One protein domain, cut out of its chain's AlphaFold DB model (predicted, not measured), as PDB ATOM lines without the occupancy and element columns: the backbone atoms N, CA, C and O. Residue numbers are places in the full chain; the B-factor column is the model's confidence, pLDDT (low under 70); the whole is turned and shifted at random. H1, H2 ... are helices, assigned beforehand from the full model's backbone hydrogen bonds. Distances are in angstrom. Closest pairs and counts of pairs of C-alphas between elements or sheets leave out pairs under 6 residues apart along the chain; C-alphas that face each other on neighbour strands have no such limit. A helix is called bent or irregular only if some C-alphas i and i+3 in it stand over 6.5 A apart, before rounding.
ATOM      1  N   ASP A  24     372.808 287.168 195.721       96.06
ATOM      2  CA  ASP A  24     371.798 288.126 195.262       96.06
ATOM      3  C   ASP A  24     370.382 287.564 195.416       96.06
ATOM      4  O   ASP A  24     369.488 288.239 195.926       96.06
ATOM      5  N   GLN A  25     370.176 286.296 195.054       96.00
ATOM      6  CA  GLN A  25     368.879 285.632 195.215       96.00
ATOM      7  C   GLN A  25     368.490 285.471 196.691       96.00
ATOM      8  O   GLN A  25     367.346 285.731 197.069       96.00
ATOM      9  N   GLN A  26     369.436 285.087 197.552       97.62
ATOM     10  CA  GLN A  26     369.184 284.982 198.993       97.62
ATOM     11  C   GLN A  26     368.850 286.341 199.613       97.62
ATOM     12  O   GLN A  26     367.910 286.448 200.408       97.62
ATOM     13  N   ASN A  27     369.583 287.384 199.227       98.38
ATOM     14  CA  ASN A  27     369.347 288.743 199.695       98.38
ATOM     15  C   ASN A  27     368.003 289.278 199.194       98.38
ATOM     16  O   ASN A  27     367.268 289.888 199.971       98.38
ATOM     17  N   TYR A  28     367.641 288.989 197.941       98.44
ATOM     18  CA  TYR A  28     366.321 289.301 197.402       98.44
ATOM     19  C   TYR A  28     365.225 288.677 198.262       98.44
ATOM     20  O   TYR A  28     364.340 289.387 198.732       98.44
ATOM     21  N   VAL A  29     365.299 287.367 198.531       98.50
ATOM     22  CA  VAL A  29     364.290 286.664 199.339       98.50
ATOM     23  C   VAL A  29     364.179 287.273 200.730       98.50
ATOM     24  O   VAL A  29     363.065 287.484 201.217       98.50
ATOM     25  N   LYS A  30     365.315 287.580 201.359       98.56
ATOM     26  CA  LYS A  30     365.365 288.213 202.677       98.56
ATOM     27  C   LYS A  30     364.654 289.567 202.672       98.56
ATOM     28  O   LYS A  30     363.679 289.737 203.403       98.56
ATOM     29  N   HIS A  31     365.102 290.504 201.843       98.62
ATOM     30  CA  HIS A  31     364.581 291.872 201.845       98.62
ATOM     31  C   HIS A  31     363.153 291.958 201.319       98.62
ATOM     32  O   HIS A  31     362.351 292.722 201.856       98.62
ATOM     33  N   TYR A  32     362.795 291.117 200.346       98.56
ATOM     34  CA  TYR A  32     361.412 290.980 199.913       98.56
ATOM     35  C   TYR A  32     360.514 290.564 201.085       98.56
ATOM     36  O   TYR A  32     359.484 291.183 201.357       98.56
ATOM     37  N   SER A  33     360.923 289.517 201.807       98.44
ATOM     38  CA  SER A  33     360.153 288.974 202.928       98.44
ATOM     39  C   SER A  33     360.005 289.990 204.060       98.44
ATOM     40  O   SER A  33     358.911 290.140 204.597       98.44
ATOM     41  N   GLU A  34     361.074 290.716 204.393       98.50
ATOM     42  CA  GLU A  34     361.074 291.766 205.422       98.50
ATOM     43  C   GLU A  34     360.059 292.876 205.112       98.50
ATOM     44  O   GLU A  34     359.308 293.286 205.999       98.50
ATOM     45  N   GLN A  35     359.987 293.318 203.853       98.38
ATOM     46  CA  GLN A  35     359.060 294.369 203.424       98.38
ATOM     47  C   GLN A  35     357.602 293.886 203.372       98.38
ATOM     48  O   GLN A  35     356.688 294.621 203.749       98.38
ATOM     49  N   MET A  36     357.364 292.643 202.944       98.12
ATOM     50  CA  MET A  36     356.007 292.110 202.769       98.12
ATOM     51  C   MET A  36     355.381 291.567 204.057       98.12
ATOM     52  O   MET A  36     354.154 291.590 204.201       98.12
ATOM     53  N   LEU A  37     356.193 291.101 205.010       98.25
ATOM     54  CA  LEU A  37     355.727 290.509 206.266       98.25
ATOM     55  C   LEU A  37     354.691 291.361 207.024       98.25
ATOM     56  O   LEU A  37     353.646 290.808 207.372       98.25
ATOM     57  N   PRO A  38     354.896 292.670 207.286       97.56
ATOM     58  CA  PRO A  38     353.913 293.459 208.033       97.56
ATOM     59  C   PRO A  38     352.556 293.559 207.321       97.56
ATOM     60  O   PRO A  38     351.515 293.552 207.980       97.56
ATOM     61  N   LEU A  39     352.550 293.607 205.985       96.19
ATOM     62  CA  LEU A  39     351.324 293.675 205.187       96.19
ATOM     63  C   LEU A  39     350.544 292.358 205.264       96.19
ATOM     64  O   LEU A  39     349.339 292.363 205.525       96.19
ATOM     65  N   VAL A  40     351.245 291.234 205.097       96.56
ATOM     66  CA  VAL A  40     350.649 289.895 205.180       96.56
ATOM     67  C   VAL A  40     350.161 289.602 206.594       96.56
ATOM     68  O   VAL A  40     349.046 289.114 206.761       96.56
ATOM     69  N   LEU A  41     350.937 289.958 207.618       97.31
ATOM     70  CA  LEU A  41     350.549 289.754 209.010       97.31
ATOM     71  C   LEU A  41     349.272 290.528 209.352       97.31
ATOM     72  O   LEU A  41     348.356 289.964 209.947       97.31
ATOM     73  N   LYS A  42     349.179 291.796 208.928       95.94
ATOM     74  CA  LYS A  42     347.972 292.609 209.112       95.94
ATOM     75  C   LYS A  42     346.761 291.952 208.449       95.94
ATOM     76  O   LYS A  42     345.709 291.848 209.078       95.94
ATOM     77  N   LYS A  43     346.914 291.470 207.213       94.69
ATOM     78  CA  LYS A  43     345.836 290.799 206.476       94.69
ATOM     79  C   LYS A  43     345.399 289.501 207.159       94.69
ATOM     80  O   LYS A  43     344.222 289.363 207.472       94.69
ATOM     81  N   LEU A  44     346.337 288.611 207.481       94.38
ATOM     82  CA  LEU A  44     346.041 287.348 208.162       94.38
ATOM     83  C   LEU A  44     345.394 287.568 209.532       94.38
ATOM     84  O   LEU A  44     344.423 286.895 209.848       94.38
ATOM     85  N   SER A  45     345.864 288.543 210.317       94.19
ATOM     86  CA  SER A  45     345.255 288.857 211.619       94.19
ATOM     87  C   SER A  45     343.811 289.355 211.509       94.19
ATOM     88  O   SER A  45     343.015 289.129 212.414       94.19
ATOM     89  N   SER A  46     343.469 290.017 210.399       94.94
ATOM     90  CA  SER A  46     342.106 290.471 210.124       94.94
ATOM     91  C   SER A  46     341.212 289.336 209.631       94.94
ATOM     92  O   SER A  46     340.018 289.349 209.910       94.94
ATOM     93  N   ASP A  47     341.773 288.396 208.870       95.19
ATOM     94  CA  ASP A  47     341.023 287.299 208.254       95.19
ATOM     95  C   ASP A  47     340.853 286.100 209.200       95.19
ATOM     96  O   ASP A  47     339.911 285.328 209.040       95.19
ATOM     97  N   ARG A  48     341.765 285.939 210.167       93.50
ATOM     98  CA  ARG A  48     341.816 284.823 211.123       93.50
ATOM     99  C   ARG A  48     342.045 285.310 212.561       93.50
ATOM    100  O   ARG A  48     343.106 285.050 213.141       93.50
ATOM    101  N   PRO A  49     341.092 286.063 213.144       91.62
ATOM    102  CA  PRO A  49     341.232 286.630 214.487       91.62
ATOM    103  C   PRO A  49     341.333 285.571 215.600       91.62
ATOM    104  O   PRO A  49     341.767 285.879 216.707       91.62
ATOM    105  N   GLU A  50     340.941 284.326 215.326       94.75
ATOM    106  CA  GLU A  50     341.026 283.188 216.242       94.75
ATOM    107  C   GLU A  50     342.447 282.633 216.412       94.75
ATOM    108  O   GLU A  50     342.730 281.922 217.380       94.75
ATOM    109  N   MET A  51     343.357 282.932 215.480       93.69
ATOM    110  CA  MET A  51     344.728 282.439 215.536       93.69
ATOM    111  C   MET A  51     345.572 283.198 216.564       93.69
ATOM    112  O   MET A  51     345.482 284.412 216.734       93.69
ATOM    113  N   THR A  52     346.497 282.486 217.210       95.88
ATOM    114  CA  THR A  52     347.470 283.131 218.102       95.88
ATOM    115  C   THR A  52     348.458 283.996 217.316       95.88
ATOM    116  O   THR A  52     348.840 283.658 216.195       95.88
ATOM    117  N   ALA A  53     348.975 285.059 217.942       94.12
ATOM    118  CA  ALA A  53     349.988 285.925 217.331       94.12
ATOM    119  C   ALA A  53     351.227 285.151 216.838       94.12
ATOM    120  O   ALA A  53     351.777 285.459 215.782       94.12
ATOM    121  N   LYS A  54     351.648 284.110 217.572       96.12
ATOM    122  CA  LYS A  54     352.767 283.241 217.175       96.12
ATOM    123  C   LYS A  54     352.441 282.429 215.919       96.12
ATOM    124  O   LYS A  54     353.282 282.344 215.027       96.12
ATOM    125  N   ALA A  55     351.243 281.848 215.846       96.19
ATOM    126  CA  ALA A  55     350.808 281.075 214.685       96.19
ATOM    127  C   ALA A  55     350.653 281.969 213.445       96.19
ATOM    128  O   ALA A  55     351.201 281.640 212.398       96.19
ATOM    129  N   LEU A  56     350.015 283.138 213.596       96.06
ATOM    130  CA  LEU A  56     349.896 284.144 212.535       96.06
ATOM    131  C   LEU A  56     351.263 284.561 211.993       96.06
ATOM    132  O   LEU A  56     351.465 284.589 210.783       96.06
ATOM    133  N   ARG A  57     352.216 284.857 212.885       96.25
ATOM    134  CA  ARG A  57     353.568 285.243 212.481       96.25
ATOM    135  C   ARG A  57     354.275 284.125 211.718       96.25
ATOM    136  O   ARG A  57     354.841 284.396 210.666       96.25
ATOM    137  N   SER A  58     354.212 282.891 212.216       97.19
ATOM    138  CA  SER A  58     354.834 281.745 211.546       97.19
ATOM    139  C   SER A  58     354.227 281.479 210.165       97.19
ATOM    140  O   SER A  58     354.967 281.186 209.228       97.19
ATOM    141  N   GLU A  59     352.903 281.580 210.021       96.50
ATOM    142  CA  GLU A  59     352.227 281.417 208.729       96.50
ATOM    143  C   GLU A  59     352.598 282.550 207.763       96.50
ATOM    144  O   GLU A  59     352.949 282.286 206.614       96.50
ATOM    145  N   ALA A  60     352.619 283.796 208.245       97.50
ATOM    146  CA  ALA A  60     353.007 284.956 207.451       97.50
ATOM    147  C   ALA A  60     354.458 284.863 206.955       97.50
ATOM    148  O   ALA A  60     354.699 285.075 205.770       97.50
ATOM    149  N   GLU A  61     355.410 284.514 207.829       98.00
ATOM    150  CA  GLU A  61     356.834 284.359 207.488       98.00
ATOM    151  C   GLU A  61     357.045 283.271 206.422       98.00
ATOM    152  O   GLU A  61     357.750 283.494 205.435       98.00
ATOM    153  N   ASN A  62     356.381 282.121 206.574       97.25
ATOM    154  CA  ASN A  62     356.431 281.047 205.582       97.25
ATOM    155  C   ASN A  62     355.830 281.485 204.241       97.25
ATOM    156  O   ASN A  62     356.419 281.235 203.187       97.25
ATOM    157  N   TYR A  63     354.684 282.167 204.278       97.06
ATOM    158  CA  TYR A  63     354.010 282.654 203.082       97.06
ATOM    159  C   TYR A  63     354.863 283.668 202.313       97.06
ATOM    160  O   TYR A  63     355.063 283.499 201.111       97.06
ATOM    161  N   VAL A  64     355.411 284.694 202.978       98.12
ATOM    162  CA  VAL A  64     356.213 285.720 202.286       98.12
ATOM    163  C   VAL A  64     357.509 285.149 201.730       98.12
ATOM    164  O   VAL A  64     357.893 285.510 200.620       98.12
ATOM    165  N   LYS A  65     358.136 284.199 202.435       98.19
ATOM    166  CA  LYS A  65     359.323 283.508 201.929       98.19
ATOM    167  C   LYS A  65     358.990 282.679 200.690       98.19
ATOM    168  O   LYS A  65     359.732 282.735 199.711       98.19
ATOM    169  N   LYS A  66     357.881 281.929 200.704       98.00
ATOM    170  CA  LYS A  66     357.411 281.185 199.524       98.00
ATOM    171  C   LYS A  66     357.145 282.139 198.361       98.00
ATOM    172  O   LYS A  66     357.682 281.936 197.279       98.00
ATOM    173  N   MET A  67     356.401 283.216 198.610       98.06
ATOM    174  CA  MET A  67     356.094 284.232 197.606       98.06
ATOM    175  C   MET A  67     357.364 284.827 196.991       98.06
ATOM    176  O   MET A  67     357.454 284.900 195.772       98.06
ATOM    177  N   ALA A  68     358.366 285.187 197.797       98.12
ATOM    178  CA  ALA A  68     359.623 285.743 197.300       98.12
ATOM    179  C   ALA A  68     360.353 284.789 196.337       98.12
ATOM    180  O   ALA A  68     360.842 285.216 195.294       98.12
ATOM    181  N   ASN A  69     360.390 283.490 196.656       98.00
ATOM    182  CA  ASN A  69     360.977 282.485 195.766       98.00
ATOM    183  C   ASN A  69     360.167 282.344 194.471       98.00
ATOM    184  O   ASN A  69     360.740 282.371 193.386       98.00
ATOM    185  N   CYS A  70     358.837 282.311 194.564       98.19
ATOM    186  CA  CYS A  70     357.977 282.274 193.383       98.19
ATOM    187  C   CYS A  70     358.151 283.511 192.487       98.19
ATOM    188  O   CYS A  70     358.094 283.399 191.264       98.19
ATOM    189  N   GLN A  71     358.394 284.691 193.068       97.88
ATOM    190  CA  GLN A  71     358.721 285.899 192.304       97.88
ATOM    191  C   GLN A  71     360.047 285.748 191.551       97.88
ATOM    192  O   GLN A  71     360.106 286.110 190.379       97.88
ATOM    193  N   LEU A  72     361.084 285.172 192.172       97.12
ATOM    194  CA  LEU A  72     362.342 284.866 191.477       97.12
ATOM    195  C   LEU A  72     362.122 283.910 190.296       97.12
ATOM    196  O   LEU A  72     362.665 284.149 189.218       97.12
ATOM    197  N   GLU A  73     361.290 282.878 190.465       96.44
ATOM    198  CA  GLU A  73     360.929 281.961 189.376       96.44
ATOM    199  C   GLU A  73     360.212 282.686 188.229       96.44
ATOM    200  O   GLU A  73     360.581 282.525 187.065       96.44
ATOM    201  N   GLY A  74     359.229 283.536 188.543       96.75
ATOM    202  CA  GLY A  74     358.521 284.340 187.543       96.75
ATOM    203  C   GLY A  74     359.446 285.309 186.802       96.75
ATOM    204  O   GLY A  74     359.412 285.390 185.573       96.75
ATOM    205  N   LEU A  75     360.328 285.999 187.531       96.19
ATOM    206  CA  LEU A  75     361.338 286.897 186.963       96.19
ATOM    207  C   LEU A  75     362.382 286.153 186.118       96.19
ATOM    208  O   LEU A  75     363.023 286.768 185.267       96.19
ATOM    209  N   GLY A  76     362.514 284.834 186.273       93.88
ATOM    210  CA  GLY A  76     363.323 283.983 185.401       93.88
ATOM    211  C   GLY A  76     362.912 284.040 183.925       93.88
ATOM    212  O   GLY A  76     363.762 283.839 183.059       93.88
ATOM    213  N   LEU A  77     361.650 284.380 183.626       93.44
ATOM    214  CA  LEU A  77     361.141 284.541 182.257       93.44
ATOM    215  C   LEU A  77     361.531 285.871 181.600       93.44
ATOM    216  O   LEU A  77     361.383 286.027 180.387       93.44
ATOM    217  N   PHE A  78     362.004 286.840 182.383       95.62
ATOM    218  CA  PHE A  78     362.417 288.135 181.862       95.62
ATOM    219  C   PHE A  78     363.830 288.037 181.273       95.62
ATOM    220  O   PHE A  78     364.683 287.325 181.819       95.62
ATOM    221  N   PRO A  79     364.131 288.787 180.196       94.62
ATOM    222  CA  PRO A  79     365.505 288.943 179.746       94.62
ATOM    223  C   PRO A  79     366.383 289.532 180.854       94.62
ATOM    224  O   PRO A  79     365.919 290.328 181.675       94.62
ATOM    225  N   GLU A  80     367.660 289.156 180.850       93.12
ATOM    226  CA  GLU A  80     368.630 289.460 181.910       93.12
ATOM    227  C   GLU A  80     368.651 290.942 182.313       93.12
ATOM    228  O   GLU A  80     368.517 291.259 183.492       93.12
ATOM    229  N   ASN A  81     368.666 291.854 181.340       92.62
ATOM    230  CA  ASN A  81     368.695 293.300 181.573       92.62
ATOM    231  C   ASN A  81     367.467 293.851 182.328       92.62
ATOM    232  O   ASN A  81     367.576 294.881 182.996       92.62
ATOM    233  N   TYR A  82     366.299 293.212 182.211       96.56
ATOM    234  CA  TYR A  82     365.100 293.570 182.976       96.56
ATOM    235  C   TYR A  82     365.045 292.816 184.302       96.56
ATOM    236  O   TYR A  82     364.703 293.399 185.329       96.56
ATOM    237  N   ARG A  83     365.423 291.535 184.286       96.44
ATOM    238  CA  ARG A  83     365.463 290.672 185.466       96.44
ATOM    239  C   ARG A  83     366.401 291.223 186.539       96.44
ATOM    240  O   ARG A  83     366.003 291.346 187.691       96.44
ATOM    241  N   GLU A  84     367.611 291.630 186.171       95.56
ATOM    242  CA  GLU A  84     368.567 292.246 187.101       95.56
ATOM    243  C   GLU A  84     368.019 293.534 187.718       95.56
ATOM    244  O   GLU A  84     368.165 293.757 188.917       95.56
ATOM    245  N   LYS A  85     367.319 294.356 186.930       96.56
ATOM    246  CA  LYS A  85     366.683 295.589 187.419       96.56
ATOM    247  C   LYS A  85     365.498 295.332 188.346       96.56
ATOM    248  O   LYS A  85     365.120 296.237 189.080       96.56
ATOM    249  N   ALA A  86     364.929 294.131 188.316       96.81
ATOM    250  CA  ALA A  86     363.901 293.697 189.252       96.81
ATOM    251  C   ALA A  86     364.495 293.085 190.534       96.81
ATOM    252  O   ALA A  86     363.894 293.204 191.599       96.81
ATOM    253  N   ILE A  87     365.656 292.426 190.433       97.50
ATOM    254  CA  ILE A  87     366.240 291.624 191.518       97.50
ATOM    255  C   ILE A  87     367.295 292.398 192.307       97.50
ATOM    256  O   ILE A  87     367.166 292.508 193.525       97.50
ATOM    257  N   LEU A  88     368.315 292.956 191.646       97.38
ATOM    258  CA  LEU A  88     369.465 293.569 192.322       97.38
ATOM    259  C   LEU A  88     369.076 294.718 193.262       97.38
ATOM    260  O   LEU A  88     369.574 294.736 194.386       97.38
ATOM    261  N   PRO A  89     368.173 295.649 192.891       98.19
ATOM    262  CA  PRO A  89     367.772 296.712 193.807       98.19
ATOM    263  C   PRO A  89     367.157 296.175 195.104       98.19
ATOM    264  O   PRO A  89     367.548 296.596 196.190       98.19
ATOM    265  N   VAL A  90     366.253 295.196 195.010       98.38
ATOM    266  CA  VAL A  90     365.623 294.576 196.188       98.38
ATOM    267  C   VAL A  90     366.642 293.760 196.983       98.38
ATOM    268  O   VAL A  90     366.663 293.846 198.206       98.38
ATOM    269  N   ALA A  91     367.545 293.038 196.312       98.00
ATOM    270  CA  ALA A  91     368.663 292.345 196.953       98.00
ATOM    271  C   ALA A  91     369.614 293.303 197.695       98.00
ATOM    272  O   ALA A  91     370.261 292.910 198.659       98.00
ATOM    273  N   GLN A  92     369.664 294.574 197.299       97.38
ATOM    274  CA  GLN A  92     370.415 295.637 197.972       97.38
ATOM    275  C   GLN A  92     369.578 296.399 199.018       97.38
ATOM    276  O   GLN A  92     370.035 297.401 199.566       97.38
ATOM    277  N   GLY A  93     368.356 295.940 199.299       97.25
ATOM    278  CA  GLY A  93     367.470 296.513 200.311       97.25
ATOM    279  C   GLY A  93     366.595 297.668 199.822       97.25
ATOM    280  O   GLY A  93     365.978 298.338 200.647       97.25
ATOM    281  N   GLN A  94     366.515 297.921 198.510       98.19
ATOM    282  CA  GLN A  94     365.576 298.910 197.978       98.19
ATOM    283  C   GLN A  94     364.123 298.440 198.093       98.19
ATOM    284  O   GLN A  94     363.817 297.245 198.133       98.19
ATOM    285  N   ASP A  95     363.215 299.414 198.117       98.06
ATOM    286  CA  ASP A  95     361.777 299.185 198.200       98.06
ATOM    287  C   ASP A  95     361.241 298.434 196.962       98.06
ATOM    288  O   ASP A  95     361.555 298.777 195.814       98.06
ATOM    289  N   ILE A  96     360.422 297.399 197.190       97.06
ATOM    290  CA  ILE A  96     359.847 296.553 196.129       97.06
ATOM    291  C   ILE A  96     358.960 297.381 195.195       97.06
ATOM    292  O   ILE A  96     358.993 297.186 193.975       97.06
ATOM    293  N   MET A  97     358.153 298.299 195.738       96.31
ATOM    294  CA  MET A  97     357.228 299.099 194.938       96.31
ATOM    295  C   MET A  97     357.993 300.091 194.064       96.31
ATOM    296  O   MET A  97     357.711 300.184 192.869       96.31
ATOM    297  N   ALA A  98     358.991 300.774 194.621       97.56
ATOM    298  CA  ALA A  98     359.871 301.676 193.885       97.56
ATOM    299  C   ALA A  98     360.632 300.935 192.776       97.56
ATOM    300  O   ALA A  98     360.655 301.391 191.631       97.56
ATOM    301  N   THR A  99     361.177 299.752 193.080       97.88
ATOM    302  CA  THR A  99     361.869 298.906 192.095       97.88
ATOM    303  C   THR A  99     360.926 298.493 190.961       97.88
ATOM    304  O   THR A  99     361.258 298.617 189.782       97.88
ATOM    305  N   THR A 100     359.705 298.077 191.304       96.06
ATOM    306  CA  THR A 100     358.675 297.691 190.329       96.06
ATOM    307  C   THR A 100     358.257 298.873 189.449       96.06
ATOM    308  O   THR A 100     358.131 298.738 188.232       96.06
ATOM    309  N   GLN A 101     358.075 300.059 190.032       97.69
ATOM    310  CA  GLN A 101     357.753 301.278 189.286       97.69
ATOM    311  C   GLN A 101     358.884 301.688 188.337       97.69
ATOM    312  O   GLN A 101     358.615 302.072 187.193       97.69
ATOM    313  N   ALA A 102     360.140 301.575 188.776       97.94
ATOM    314  CA  ALA A 102     361.306 301.849 187.946       97.94
ATOM    315  C   ALA A 102     361.385 300.881 186.754       97.94
ATOM    316  O   ALA A 102     361.576 301.322 185.617       97.94
ATOM    317  N   LEU A 103     361.156 299.584 186.988       97.31
ATOM    318  CA  LEU A 103     361.104 298.573 185.931       97.31
ATOM    319  C   LEU A 103     359.986 298.860 184.920       97.31
ATOM    320  O   LEU A 103     360.235 298.883 183.716       97.31
ATOM    321  N   ASN A 104     358.772 299.146 185.399       96.25
ATOM    322  CA  ASN A 104     357.634 299.473 184.539       96.25
ATOM    323  C   ASN A 104     357.900 300.723 183.691       96.25
ATOM    324  O   ASN A 104     357.554 300.763 182.510       96.25
ATOM    325  N   SER A 105     358.547 301.735 184.276       98.00
ATOM    326  CA  SER A 105     358.917 302.966 183.570       98.00
ATOM    327  C   SER A 105     359.952 302.702 182.477       98.00
ATOM    328  O   SER A 105     359.825 303.231 181.374       98.00
ATOM    329  N   LEU A 106     360.939 301.844 182.749       97.31
ATOM    330  CA  LEU A 106     361.910 301.413 181.747       97.31
ATOM    331  C   LEU A 106     361.239 300.650 180.601       97.31
ATOM    332  O   LEU A 106     361.450 300.997 179.444       97.31
ATOM    333  N   MET A 107     360.410 299.648 180.907       97.44
ATOM    334  CA  MET A 107     359.703 298.873 179.881       97.44
ATOM    335  C   MET A 107     358.813 299.774 179.024       97.44
ATOM    336  O   MET A 107     358.802 299.641 177.804       97.44
ATOM    337  N   LYS A 108     358.110 300.730 179.643       97.75
ATOM    338  CA  LYS A 108     357.308 301.726 178.925       97.75
ATOM    339  C   LYS A 108     358.166 302.560 177.971       97.75
ATOM    340  O   LYS A 108     357.810 302.677 176.801       97.75
ATOM    341  N   LYS A 109     359.302 303.078 178.441       98.19
ATOM    342  CA  LYS A 109     360.246 303.839 177.610       98.19
ATOM    343  C   LYS A 109     360.782 303.001 176.446       98.19
ATOM    344  O   LYS A 109     360.826 303.469 175.315       98.19
ATOM    345  N   ASP A 110     361.152 301.749 176.697       98.12
ATOM    346  CA  ASP A 110     361.641 300.851 175.649       98.12
ATOM    347  C   ASP A 110     360.557 300.497 174.624       98.12
ATOM    348  O   ASP A 110     360.873 300.291 173.453       98.12
ATOM    349  N   ILE A 111     359.285 300.478 175.033       98.06
ATOM    350  CA  ILE A 111     358.149 300.354 174.116       98.06
ATOM    351  C   ILE A 111     357.994 301.603 173.250       98.06
ATOM    352  O   ILE A 111     357.832 301.490 172.037       98.06
ATOM    353  N   GLU A 112     358.054 302.787 173.857       98.06
ATOM    354  CA  GLU A 112     357.940 304.070 173.153       98.06
ATOM    355  C   GLU A 112     359.080 304.279 172.146       98.06
ATOM    356  O   GLU A 112     358.859 304.806 171.059       98.06
ATOM    357  N   GLU A 113     360.280 303.799 172.468       98.19
ATOM    358  CA  GLU A 113     361.467 303.887 171.612       98.19
ATOM    359  C   GLU A 113     361.615 302.691 170.647       98.19
ATOM    360  O   GLU A 113     362.618 302.581 169.941       98.19
ATOM    361  N   GLY A 114     360.637 301.779 170.604       97.44
ATOM    362  CA  GLY A 114     360.612 300.640 169.677       97.44
ATOM    363  C   GLY A 114     361.621 299.523 169.976       97.44
ATOM    364  O   GLY A 114     361.780 298.611 169.166       97.44
ATOM    365  N   ARG A 115     362.290 299.555 171.137       97.50
ATOM    366  CA  ARG A 115     363.212 298.501 171.604       97.50
ATOM    367  C   ARG A 115     362.494 297.269 172.156       97.50
ATOM    368  O   ARG A 115     363.048 296.172 172.120       97.50
ATOM    369  N   LEU A 116     361.270 297.440 172.648       97.25
ATOM    370  CA  LEU A 116     360.419 296.379 173.180       97.25
ATOM    371  C   LEU A 116     359.031 296.466 172.538       97.25
ATOM    372  O   LEU A 116     358.410 297.519 172.546       97.25
ATOM    373  N   SER A 117     358.496 295.375 171.990       97.75
ATOM    374  CA  SER A 117     357.099 295.392 171.536       97.75
ATOM    375  C   SER A 117     356.141 295.199 172.712       97.75
ATOM    376  O   SER A 117     356.448 294.478 173.667       97.75
ATOM    377  N   LYS A 118     354.947 295.799 172.622       96.44
ATOM    378  CA  LYS A 118     353.878 295.622 173.620       96.44
ATOM    379  C   LYS A 118     353.523 294.148 173.820       96.44
ATOM    380  O   LYS A 118     353.400 293.717 174.959       96.44
ATOM    381  N   ASP A 119     353.442 293.380 172.737       97.69
ATOM    382  CA  ASP A 119     353.085 291.959 172.797       97.69
ATOM    383  C   ASP A 119     354.144 291.129 173.528       97.69
ATOM    384  O   ASP A 119     353.803 290.264 174.331       97.69
ATOM    385  N   LYS A 120     355.437 291.423 173.321       96.19
ATOM    386  CA  LYS A 120     356.523 290.752 174.055       96.19
ATOM    387  C   LYS A 120     356.494 291.106 175.538       96.19
ATOM    388  O   LYS A 120     356.591 290.212 176.372       96.19
ATOM    389  N   ALA A 121     356.322 292.387 175.859       96.06
ATOM    390  CA  ALA A 121     356.192 292.839 177.240       96.06
ATOM    391  C   ALA A 121     355.009 292.153 177.945       96.06
ATOM    392  O   ALA A 121     355.161 291.639 179.052       96.06
ATOM    393  N   ALA A 122     353.850 292.099 177.281       96.75
ATOM    394  CA  ALA A 122     352.658 291.435 177.792       96.75
ATOM    395  C   ALA A 122     352.892 289.933 178.004       96.75
ATOM    396  O   ALA A 122     352.554 289.421 179.068       96.75
ATOM    397  N   ALA A 123     353.523 289.250 177.046       96.75
ATOM    398  CA  ALA A 123     353.833 287.828 177.154       96.75
ATOM    399  C   ALA A 123     354.747 287.516 178.351       96.75
ATOM    400  O   ALA A 123     354.486 286.562 179.082       96.75
ATOM    401  N   TRP A 124     355.784 288.326 178.602       95.44
ATOM    402  CA  TRP A 124     356.661 288.141 179.769       95.44
ATOM    403  C   TRP A 124     355.923 288.358 181.086       95.44
ATOM    404  O   TRP A 124     356.049 287.544 181.997       95.44
ATOM    405  N   ILE A 125     355.128 289.427 181.180       96.12
ATOM    406  CA  ILE A 125     354.363 289.746 182.390       96.12
ATOM    407  C   ILE A 125     353.346 288.640 182.684       96.12
ATOM    408  O   ILE A 125     353.281 288.157 183.812       96.12
ATOM    409  N   GLN A 126     352.583 288.209 181.679       97.44
ATOM    410  CA  GLN A 126     351.586 287.147 181.829       97.44
ATOM    411  C   GLN A 126     352.236 285.813 182.192       97.44
ATOM    412  O   GLN A 126     351.777 285.145 183.116       97.44
ATOM    413  N   GLY A 127     353.332 285.453 181.518       97.62
ATOM    414  CA  GLY A 127     354.094 284.251 181.838       97.62
ATOM    415  C   GLY A 127     354.605 284.274 183.278       97.62
ATOM    416  O   GLY A 127     354.407 283.312 184.012       97.62
ATOM    417  N   ALA A 128     355.193 285.388 183.720       97.00
ATOM    418  CA  ALA A 128     355.699 285.513 185.085       97.00
ATOM    419  C   ALA A 128     354.579 285.425 186.126       97.00
ATOM    420  O   ALA A 128     354.726 284.722 187.122       97.00
ATOM    421  N   GLN A 129     353.438 286.077 185.881       95.81
ATOM    422  CA  GLN A 129     352.261 285.978 186.746       95.81
ATOM    423  C   GLN A 129     351.741 284.541 186.833       95.81
ATOM    424  O   GLN A 129     351.429 284.068 187.926       95.81
ATOM    425  N   GLN A 130     351.685 283.829 185.706       97.69
ATOM    426  CA  GLN A 130     351.272 282.431 185.675       97.69
ATOM    427  C   GLN A 130     352.251 281.537 186.447       97.69
ATOM    428  O   GLN A 130     351.811 280.725 187.260       97.69
ATOM    429  N   THR A 131     353.561 281.713 186.251       97.44
ATOM    430  CA  THR A 131     354.599 280.979 186.990       97.44
ATOM    431  C   THR A 131     354.489 281.217 188.493       97.44
ATOM    432  O   THR A 131     354.445 280.258 189.262       97.44
ATOM    433  N   VAL A 132     354.351 282.476 188.922       97.56
ATOM    434  CA  VAL A 132     354.148 282.819 190.337       97.56
ATOM    435  C   VAL A 132     352.893 282.136 190.878       97.56
ATOM    436  O   VAL A 132     352.930 281.542 191.953       97.56
ATOM    437  N   GLN A 133     351.784 282.185 190.137       96.12
ATOM    438  CA  GLN A 133     350.516 281.600 190.567       96.12
ATOM    439  C   GLN A 133     350.603 280.079 190.740       96.12
ATOM    440  O   GLN A 133     350.048 279.544 191.702       96.12
ATOM    441  N   ILE A 134     351.299 279.390 189.831       96.94
ATOM    442  CA  ILE A 134     351.556 277.950 189.928       96.94
ATOM    443  C   ILE A 134     352.427 277.663 191.152       96.94
ATOM    444  O   ILE A 134     352.042 276.846 191.986       96.94
ATOM    445  N   CYS A 135     353.548 278.370 191.310       97.25
ATOM    446  CA  CYS A 135     354.486 278.155 192.413       97.25
ATOM    447  C   CYS A 135     353.833 278.372 193.789       97.25
ATOM    448  O   CYS A 135     353.988 277.557 194.700       97.25
ATOM    449  N   VAL A 136     353.031 279.430 193.953       93.81
ATOM    450  CA  VAL A 136     352.354 279.723 195.228       93.81
ATOM    451  C   VAL A 136     351.338 278.636 195.596       93.81
ATOM    452  O   VAL A 136     351.172 278.348 196.784       93.81
ATOM    453  N   ASN A 137     350.712 277.999 194.605       92.69
ATOM    454  CA  ASN A 137     349.711 276.944 194.799       92.69
ATOM    455  C   ASN A 137     350.290 275.520 194.845       92.69
ATOM    456  O   ASN A 137     349.534 274.587 195.110       92.69
ATOM    457  N   SER A 138     351.585 275.357 194.559       83.44
ATOM    458  CA  SER A 138     352.281 274.060 194.567       83.44
ATOM    459  C   SER A 138     352.638 273.580 195.970       83.44
ATOM    460  O   SER A 138     352.805 274.440 196.869       83.44
TER     461      SER A 138
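Overview. This is residues 24 to 138 of the 138 residues of an uncharacterized protein of Methylophaga aminisulfidivorans (UniProt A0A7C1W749). Bent H1 crosses H2 with both arms, H1a nearest to it at Val 64 and H1b at Ala 60, while H2, H3, H4 and H5 make an up-and-down bundle, each helix running against the one before it, with H5 packed on residues 66 to 75 of H2. The printed part, 115 residues with five named helices, is all helix. It is only just compact, close to loose: radius of gyration of the C-alphas 15.9 A, spans 53, 27 and 22 A.

Arrangement. H1, residues 24 to 47, is one helix by its hydrogen bonds but bent: C-alphas 35 and 38 are 7.0 A apart. Arm H1a, 24 to 35, touches H2, 53 to 75, closest C-alphas 33 and 64, 5.2 A. H3, 80 to 91, irregular only just with C-alphas 86 and 89 6.7 A apart, is a hairpin with H4, 96 to 112. H5, 118 to 137, touches H2, closest C-alphas 74 and 128, 3.9 A. Every O i to N i+4 pair is within hydrogen-bond range but in H3, 5 of 8.

Along the chain. H2 spans 32.4 A. C-alpha 24 is at (371.798, 288.126, 195.262), C-alpha 137 at (349.711, 276.944, 194.799).

Size, cuts and confidence. Links are tight; no printed residue is under pLDDT 70.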